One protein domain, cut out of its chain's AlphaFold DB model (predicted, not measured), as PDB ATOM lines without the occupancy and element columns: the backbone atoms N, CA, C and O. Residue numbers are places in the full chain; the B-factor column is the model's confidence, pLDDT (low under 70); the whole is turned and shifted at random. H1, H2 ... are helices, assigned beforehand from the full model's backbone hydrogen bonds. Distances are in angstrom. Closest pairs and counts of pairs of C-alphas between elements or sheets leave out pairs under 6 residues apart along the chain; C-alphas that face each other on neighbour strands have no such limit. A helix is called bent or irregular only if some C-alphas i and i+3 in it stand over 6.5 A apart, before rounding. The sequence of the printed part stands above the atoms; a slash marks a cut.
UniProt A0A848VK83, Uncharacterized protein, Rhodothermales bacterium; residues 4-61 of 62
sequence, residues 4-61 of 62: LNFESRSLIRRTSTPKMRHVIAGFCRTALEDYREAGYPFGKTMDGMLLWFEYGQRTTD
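What this domain is: This is residues 4 to 61 of the 62 residues of an uncharacterized protein of Rhodothermales bacterium (UniProt A0A848VK83). One long helix, H2, makes the length of an open, bracket-like shape, with a shorter helix turned off near each of its ends and both standing to the same side of it. H1 meets the first end of H2 at a corner, while H3 packs across H2 near its other end, and the gap between H1 and H3 is empty. The printed part has 58 residues with three named helices, in the order H1, H2, H3, and no named strand, and its class is all helix. It is elongated and only just loose, close to extended, with a radius of gyration of the C-alphas of 15.0 A and spans of 42 by 24 by 20 A.

How they stand to each other: H1, residues 4 to 15, is joined by a tight link of 2 residues to H2, residues 18 to 37. The two are close but not clearly touching: their closest C-alphas, those of Thr 15 and Arg 21, are 8.0 A apart. Their lines are about perpendicular, at 74 degrees. A short link of 8 residues then runs from H2 to H3, residues 46 to 59. H2 and H3 touch, and their closest C-alphas, those of Tyr 35 and Met 49, are 6.1 A apart. H2 touches H3 with residues 31 to 35 alone, and H3 touches H2 with residues 46 to 52 alone. The lines of H2 and H3 are about perpendicular, at 77 degrees. H1 and H3 are apart. In H2 and H3 each O i to N i+4 pair is within hydrogen-bond range; in H1, 7 of 8 are.

Where its parts are: H1 begins at C-alpha 4, at (75.669, 94.191, 80.968), and measures 17.3 A from first to last C-alpha. H2, the longest helix with 20 residues, runs 29.0 A from C-alpha 18, at (95.688, 107.126, 72.407), to C-alpha 37, at (83.940, 133.087, 67.071). H3 has 14 residues, measures 20.1 A and ends at C-alpha 59, at (67.333, 124.677, 64.991). No helix is bent or irregular.

The domain as a whole: The two C-alphas farthest apart are those of Phe 6 and Gly 39, at 43.1 A, and the first and last printed C-alphas are 34.0 A apart. Residues 4 to 27 stand free, of which 4 to 15 belong to H1 and 18 to 27 to H2; residues 54 to 61 also stand free, of which 54 to 59 belong to H3. The printed part has no cut and no long link. The mean pLDDT of the printed part is 79.7; residues 4 to 16 and 60 to 61 are under 70, and H1 has a mean of 53.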
ATOM      1  N   LEU A   4      75.715  92.769  81.356       52.56
ATOM      2  CA  LEU A   4      75.669  94.191  80.968       52.56
ATOM      3  C   LEU A   4      76.935  94.978  81.364       52.56
ATOM      4  O   LEU A   4      77.303  95.947  80.698       52.56
ATOM      5  N   ASN A   5      77.629  94.557  82.426       53.25
ATOM      6  CA  ASN A   5      78.840  95.223  82.920       53.25
ATOM      7  C   ASN A   5      80.118  94.832  82.158       53.25
ATOM      8  O   ASN A   5      81.132  95.528  82.253       53.25
ATOM      9  N   PHE A   6      80.110  93.711  81.432       52.78
ATOM     10  CA  PHE A   6      81.287  93.238  80.703       52.78
ATOM     11  C   PHE A   6      81.396  93.912  79.328       52.78
ATOM     12  O   PHE A   6      82.467  94.393  78.954       52.78
ATOM     13  N   GLU A   7      80.262  94.048  78.636       51.31
ATOM     14  CA  GLU A   7      80.118  94.792  77.377       51.31
ATOM     15  C   GLU A   7      80.503  96.272  77.534       51.31
ATOM     16  O   GLU A   7      81.298  96.810  76.765       51.31
ATOM     17  N   SER A   8      80.025  96.932  78.590       52.22
ATOM     18  CA  SER A   8      80.327  98.347  78.846       52.22
ATOM     19  C   SER A   8      81.817  98.585  79.126       52.22
ATOM     20  O   SER A   8      82.403  99.534  78.605       52.22
ATOM     21  N   ARG A   9      82.490  97.685  79.856       52.47
ATOM     22  CA  ARG A   9      83.949  97.754  80.067       52.47
ATOM     23  C   ARG A   9      84.754  97.517  78.788       52.47
ATOM     24  O   ARG A   9      85.802  98.141  78.617       52.47
ATOM     25  N   SER A  10      84.295  96.630  77.904       54.44
ATOM     26  CA  SER A  10      84.981  96.341  76.639       54.44
ATOM     27  C   SER A  10      84.838  97.500  75.640       54.44
ATOM     28  O   SER A  10      85.824  97.866  74.989       54.44
ATOM     29  N   LEU A  11      83.668  98.153  75.599       54.84
ATOM     30  CA  LEU A  11      83.413  99.353  74.798       54.84
ATOM     31  C   LEU A  11      84.295 100.529  75.237       54.84
ATOM     32  O   LEU A  11      84.988 101.107  74.403       54.84
ATOM     33  N   ILE A  12      84.349 100.821  76.546       54.84
ATOM     34  CA  ILE A  12      85.172 101.905  77.122       54.84
ATOM     35  C   ILE A  12      86.661 101.708  76.796       54.84
ATOM     36  O   ILE A  12      87.400 102.665  76.544       54.84
ATOM     37  N   ARG A  13      87.125 100.453  76.753       54.12
ATOM     38  CA  ARG A  13      88.516 100.128  76.408       54.12
ATOM     39  C   ARG A  13      88.841 100.407  74.934       54.12
ATOM     40  O   ARG A  13      89.972 100.786  74.639       54.12
ATOM     41  N   ARG A  14      87.870 100.257  74.022       53.91
ATOM     42  CA  ARG A  14      88.023 100.557  72.583       53.91
ATOM     43  C   ARG A  14      87.996 102.061  72.289       53.91
ATOM     44  O   ARG A  14      88.740 102.517  71.421       53.91
ATOM     45  N   THR A  15      87.223 102.846  73.039       54.56
ATOM     46  CA  THR A  15      87.186 104.318  72.931       54.56
ATOM     47  C   THR A  15      88.336 105.024  73.656       54.56
ATOM     48  O   THR A  15      88.640 106.166  73.333       54.56
ATOM     49  N   SER A  16      89.056 104.362  74.569       60.94
ATOM     50  CA  SER A  16      90.211 104.945  75.282       60.94
ATOM     51  C   SER A  16      91.573 104.597  74.655       60.94
ATOM     52  O   SER A  16      92.584 104.405  75.341       60.94
ATOM     53  N   THR A  17      91.644 104.516  73.325       78.56
ATOM     54  CA  THR A  17      92.941 104.410  72.639       78.56
ATOM     55  C   THR A  17      93.623 105.785  72.575       78.56
ATOM     56  O   THR A  17      92.938 106.806  72.481       78.56
ATOM     57  N   PRO A  18      94.970 105.861  72.593       81.81
ATOM     58  CA  PRO A  18      95.688 107.126  72.407       81.81
ATOM     59  C   PRO A  18      95.256 107.876  71.140       81.81
ATOM     60  O   PRO A  18      95.110 109.095  71.163       81.81
ATOM     61  N   LYS A  19      94.973 107.130  70.063       83.31
ATOM     62  CA  LYS A  19      94.470 107.672  68.799       83.31
ATOM     63  C   LYS A  19      93.101 108.336  68.964       83.31
ATOM     64  O   LYS A  19      92.931 109.464  68.523       83.31
ATOM     65  N   MET A  20      92.153 107.681  69.636       83.19
ATOM     66  CA  MET A  20      90.825 108.258  69.875       83.19
ATOM     67  C   MET A  20      90.905 109.517  70.746       83.19
ATOM     68  O   MET A  20      90.281 110.521  70.423       83.19
ATOM     69  N   ARG A  21      91.739 109.513  71.796       84.31
ATOM     70  CA  ARG A  21      91.971 110.718  72.613       84.31
ATOM     71  C   ARG A  21      92.530 111.876  71.792       84.31
ATOM     72  O   ARG A  21      92.127 113.010  72.010       84.31
ATOM     73  N   HIS A  22      93.433 111.596  70.853       87.56
ATOM     74  CA  HIS A  22      93.971 112.616  69.955       87.56
ATOM     75  C   HIS A  22      92.890 113.197  69.035       87.56
ATOM     76  O   HIS A  22      92.807 114.413  68.892       87.56
ATOM     77  N   VAL A  23      92.024 112.345  68.474       87.75
ATOM     78  CA  VAL A  23      90.887 112.780  67.644       87.75
ATOM     79  C   VAL A  23      89.914 113.644  68.449       87.75
ATOM     80  O   VAL A  23      89.588 114.745  68.018       87.75
ATOM     81  N   ILE A  24      89.506 113.193  69.640       86.19
ATOM     82  CA  ILE A  24      88.604 113.947  70.527       86.19
ATOM     83  C   ILE A  24      89.235 115.287  70.919       86.19
ATOM     84  O   ILE A  24      88.573 116.318  70.867       86.19
ATOM     85  N   ALA A  25      90.525 115.301  71.266       87.25
ATOM     86  CA  ALA A  25      91.223 116.534  71.616       87.25
ATOM     87  C   ALA A  25      91.285 117.525  70.444       87.25
ATOM     88  O   ALA A  25      91.135 118.724  70.667       87.25
ATOM     89  N   GLY A  26      91.496 117.040  69.215       90.31
ATOM     90  CA  GLY A  26      91.447 117.868  68.010       90.31
ATOM     91  C   GLY A  26      90.062 118.476  67.801       90.31
ATOM     92  O   GLY A  26      89.946 119.692  67.689       90.31
ATOM     93  N   PHE A  27      89.021 117.643  67.862       88.88
ATOM     94  CA  PHE A  27      87.631 118.085  67.762       88.88
ATOM     95  C   PHE A  27      87.289 119.164  68.800       88.88
ATOM     96  O   PHE A  27      86.789 120.222  68.436       88.88
ATOM     97  N   CYS A  28      87.612 118.942  70.079       87.31
ATOM     98  CA  CYS A  28      87.319 119.911  71.136       87.31
ATOM     99  C   CYS A  28      88.032 121.256  70.936       87.31
ATOM    100  O   CYS A  28      87.483 122.279  71.330       87.31
ATOM    101  N   ARG A  29      89.239 121.282  70.351       89.62
ATOM    102  CA  ARG A  29      89.942 122.546  70.068       89.62
ATOM    103  C   ARG A  29      89.213 123.358  69.010       89.62
ATOM    104  O   ARG A  29      88.895 124.509  69.277       89.62
ATOM    105  N   THR A  30      88.908 122.744  67.868       92.38
ATOM    106  CA  THR A  30      88.176 123.408  66.782       92.38
ATOM    107  C   THR A  30      86.797 123.862  67.254       92.38
ATOM    108  O   THR A  30      86.443 125.020  67.096       92.38
ATOM    109  N   ALA A  31      86.071 122.995  67.963       89.81
ATOM    110  CA  ALA A  31      84.758 123.315  68.516       89.81
ATOM    111  C   ALA A  31      84.778 124.519  69.481       89.81
ATOM    112  O   ALA A  31      83.861 125.340  69.475       89.81
ATOM    113  N   LEU A  32      85.821 124.648  70.310       90.25
ATOM    114  CA  LEU A  32      85.989 125.797  71.206       90.25
ATOM    115  C   LEU A  32      86.350 127.083  70.455       90.25
ATOM    116  O   LEU A  32      85.955 128.166  70.893       90.25
ATOM    117  N   GLU A  33      87.112 126.982  69.366       93.19
ATOM    118  CA  GLU A  33      87.429 128.115  68.494       93.19
ATOM    119  C   GLU A  33      86.167 128.626  67.794       93.19
ATOM    120  O   GLU A  33      85.860 129.810  67.929       93.19
ATOM    121  N   ASP A  34      85.375 127.736  67.191       92.12
ATOM    122  CA  ASP A  34      84.099 128.074  66.548       92.12
ATOM    123  C   ASP A  34      83.122 128.717  67.546       92.12
ATOM    124  O   ASP A  34      82.499 129.745  67.277       92.12
ATOM    125  N   TYR A  35      83.029 128.155  68.755       94.12
ATOM    126  CA  TYR A  35      82.172 128.696  69.810       94.12
ATOM    127  C   TYR A  35      82.619 130.083  70.289       94.12
ATOM    128  O   TYR A  35      81.794 130.942  70.623       94.12
ATOM    129  N   ARG A  36      83.935 130.327  70.306       93.44
ATOM    130  CA  ARG A  36      84.497 131.648  70.591       93.44
ATOM    131  C   ARG A  36      84.164 132.640  69.484       93.44
ATOM    132  O   ARG A  36      83.813 133.772  69.803       93.44
ATOM    133  N   GLU A  37      84.281 132.242  68.222       93.56
ATOM    134  CA  GLU A  37      83.940 133.087  67.071       93.56
ATOM    135  C   GLU A  37      82.449 133.438  67.039       93.56
ATOM    136  O   GLU A  37      82.094 134.579  66.752       93.56
ATOM    137  N   ALA A  38      81.587 132.514  67.468       90.31
ATOM    138  CA  ALA A  38      80.162 132.761  67.685       90.31
ATOM    139  C   ALA A  38      79.862 133.714  68.866       90.31
ATOM    140  O   ALA A  38      78.708 134.080  69.088       90.31
ATOM    141  N   GLY A  39      80.877 134.123  69.635       94.94
ATOM    142  CA  GLY A  39      80.750 135.124  70.695       94.94
ATOM    143  C   GLY A  39      80.297 134.586  72.052       94.94
ATOM    144  O   GLY A  39      79.917 135.379  72.911       94.94
ATOM    145  N   TYR A  40      80.370 133.271  72.282       93.62
ATOM    146  CA  TYR A  40      79.964 132.625  73.538       93.62
ATOM    147  C   TYR A  40      78.490 132.858  73.944       93.62
ATOM    148  O   TYR A  40      78.232 133.338  75.054       93.62
ATOM    149  N   PRO A  41      77.505 132.492  73.100       91.50
ATOM    150  CA  PRO A  41      76.080 132.746  73.351       91.50
ATOM    151  C   PRO A  41      75.540 132.163  74.668       91.50
ATOM    152  O   PRO A  41      74.572 132.689  75.211       91.50
ATOM    153  N   PHE A  42      76.179 131.124  75.216       92.62
ATOM    154  CA  PHE A  42      75.805 130.491  76.486       92.62
ATOM    155  C   PHE A  42      76.923 130.584  77.542       92.62
ATOM    156  O   PHE A  42      77.015 129.761  78.450       92.62
ATOM    157  N   GLY A  43      77.794 131.594  77.435       92.69
ATOM    158  CA  GLY A  43      78.883 131.852  78.381       92.69
ATOM    159  C   GLY A  43      80.199 131.137  78.050       92.69
ATOM    160  O   GLY A  43      80.262 130.218  77.238       92.69
ATOM    161  N   LYS A  44      81.296 131.577  78.679       92.88
ATOM    162  CA  LYS A  44      82.678 131.144  78.374       92.88
ATOM    163  C   LYS A  44      83.066 129.818  79.043       92.88
ATOM    164  O   LYS A  44      84.152 129.701  79.608       92.88
ATOM    165  N   THR A  45      82.169 128.841  79.036       92.00
ATOM    166  CA  THR A  45      82.382 127.527  79.653       92.00
ATOM    167  C   THR A  45      82.228 126.418  78.619       92.00
ATOM    168  O   THR A  45      81.594 126.603  77.580       92.00
ATOM    169  N   MET A  46      82.805 125.248  78.912       85.88
ATOM    170  CA  MET A  46      82.586 124.044  78.104       85.88
ATOM    171  C   MET A  46      81.094 123.683  78.058       85.88
ATOM    172  O   MET A  46      80.585 123.333  77.001       85.88
ATOM    173  N   ASP A  47      80.376 123.842  79.170       90.94
ATOM    174  CA  ASP A  47      78.931 123.595  79.214       90.94
ATOM    175  C   ASP A  47      78.163 124.541  78.282       90.94
ATOM    176  O   ASP A  47      77.266 124.102  77.567       90.94
ATOM    177  N   GLY A  48      78.563 125.816  78.209       92.12
ATOM    178  CA  GLY A  48      77.997 126.764  77.248       92.12
ATOM    179  C   GLY A  48      78.222 126.333  75.794       92.12
ATOM    180  O   GLY A  48      77.312 126.421  74.972       92.12
ATOM    181  N   MET A  49      79.404 125.791  75.484       92.25
ATOM    182  CA  MET A  49      79.701 125.228  74.163       92.25
ATOM    183  C   MET A  49      78.792 124.032  73.847       92.25
ATOM    184  O   MET A  49      78.258 123.933  72.746       92.25
ATOM    185  N   LEU A  50      78.593 123.124  74.806       91.31
ATOM    186  CA  LEU A  50      77.746 121.941  74.619       91.31
ATOM    187  C   LEU A  50      76.276 122.323  74.396       91.31
ATOM    188  O   LEU A  50      75.640 121.781  73.494       91.31
ATOM    189  N   LEU A  51      75.767 123.302  75.151       92.00
ATOM    190  CA  LEU A  51      74.425 123.858  74.947       92.00
ATOM    191  C   LEU A  51      74.279 124.507  73.568       92.00
ATOM    192  O   LEU A  51      73.237 124.369  72.930       92.00
ATOM    193  N   TRP A  52      75.323 125.181  73.082       91.50
ATOM    194  CA  TRP A  52      75.333 125.774  71.746       91.50
ATOM    195  C   TRP A  52      75.214 124.730  70.635       91.50
ATOM    196  O   TRP A  52      74.415 124.912  69.715       91.50
ATOM    197  N   PHE A  53      75.942 123.615  70.743       89.12
ATOM    198  CA  PHE A  53      75.814 122.503  69.798       89.12
ATOM    199  C   PHE A  53      74.418 121.880  69.823       89.12
ATOM    200  O   PHE A  53      73.831 121.665  68.764       89.12
ATOM    201  N   GLU A  54      73.870 121.619  71.013       88.81
ATOM    202  CA  GLU A  54      72.522 121.058  71.150       88.81
ATOM    203  C   GLU A  54      71.462 121.997  70.561       88.81
ATOM    204  O   GLU A  54      70.562 121.556  69.841       88.81
ATOM    205  N   TYR A  55      71.590 123.301  70.817       87.06
ATOM    206  CA  TYR A  55      70.716 124.313  70.234       87.06
ATOM    207  C   TYR A  55      70.783 124.288  68.704       87.06
ATOM    208  O   TYR A  55      69.743 124.199  68.055       87.06
ATOM    209  N   GLY A  56      71.994 124.274  68.133       83.75
ATOM    210  CA  GLY A  56      72.201 124.164  66.690       83.75
ATOM    211  C   GLY A  56      71.535 122.921  66.096       83.75
ATOM    212  O   GLY A  56      70.829 123.019  65.099       83.75
ATOM    213  N   GLN A  57      71.664 121.755  66.730       79.62
ATOM    214  CA  GLN A  57      71.006 120.533  66.247       79.62
ATOM    215  C   GLN A  57      69.478 120.660  66.201       79.62
ATOM    216  O   GLN A  57      68.860 120.190  65.251       79.62
ATOM    217  N   ARG A  58      68.870 121.337  67.181       74.81
ATOM    218  CA  ARG A  58      67.413 121.545  67.224       74.81
ATOM    219  C   ARG A  58      66.920 122.597  66.234       74.81
ATOM    220  O   ARG A  58      65.781 122.509  65.791       74.81
ATOM    221  N   THR A  59      67.732 123.602  65.913       70.06
ATOM    222  CA  THR A  59      67.333 124.677  64.991       70.06
ATOM    223  C   THR A  59      67.609 124.371  63.527       70.06
ATOM    224  O   THR A  59      67.055 125.048  62.667       70.06
ATOM    225  N   THR A  60      68.478 123.400  63.237       65.44
ATOM    226  CA  THR A  60      68.928 123.112  61.863       65.44
ATOM    227  C   THR A  60      68.254 121.884  61.234       65.44
ATOM    228  O   THR A  60      68.708 121.456  60.183       65.44
ATOM    229  N   ASP A  61      67.190 121.350  61.853       52.75
ATOM    230  CA  ASP A  61      66.264 120.330  61.309       52.75
ATOM    231  C   ASP A  61      66.946 119.238  60.444       52.75
ATOM    232  O   ASP A  61      66.586 119.006  59.289       52.75
TER     233      ASP A  61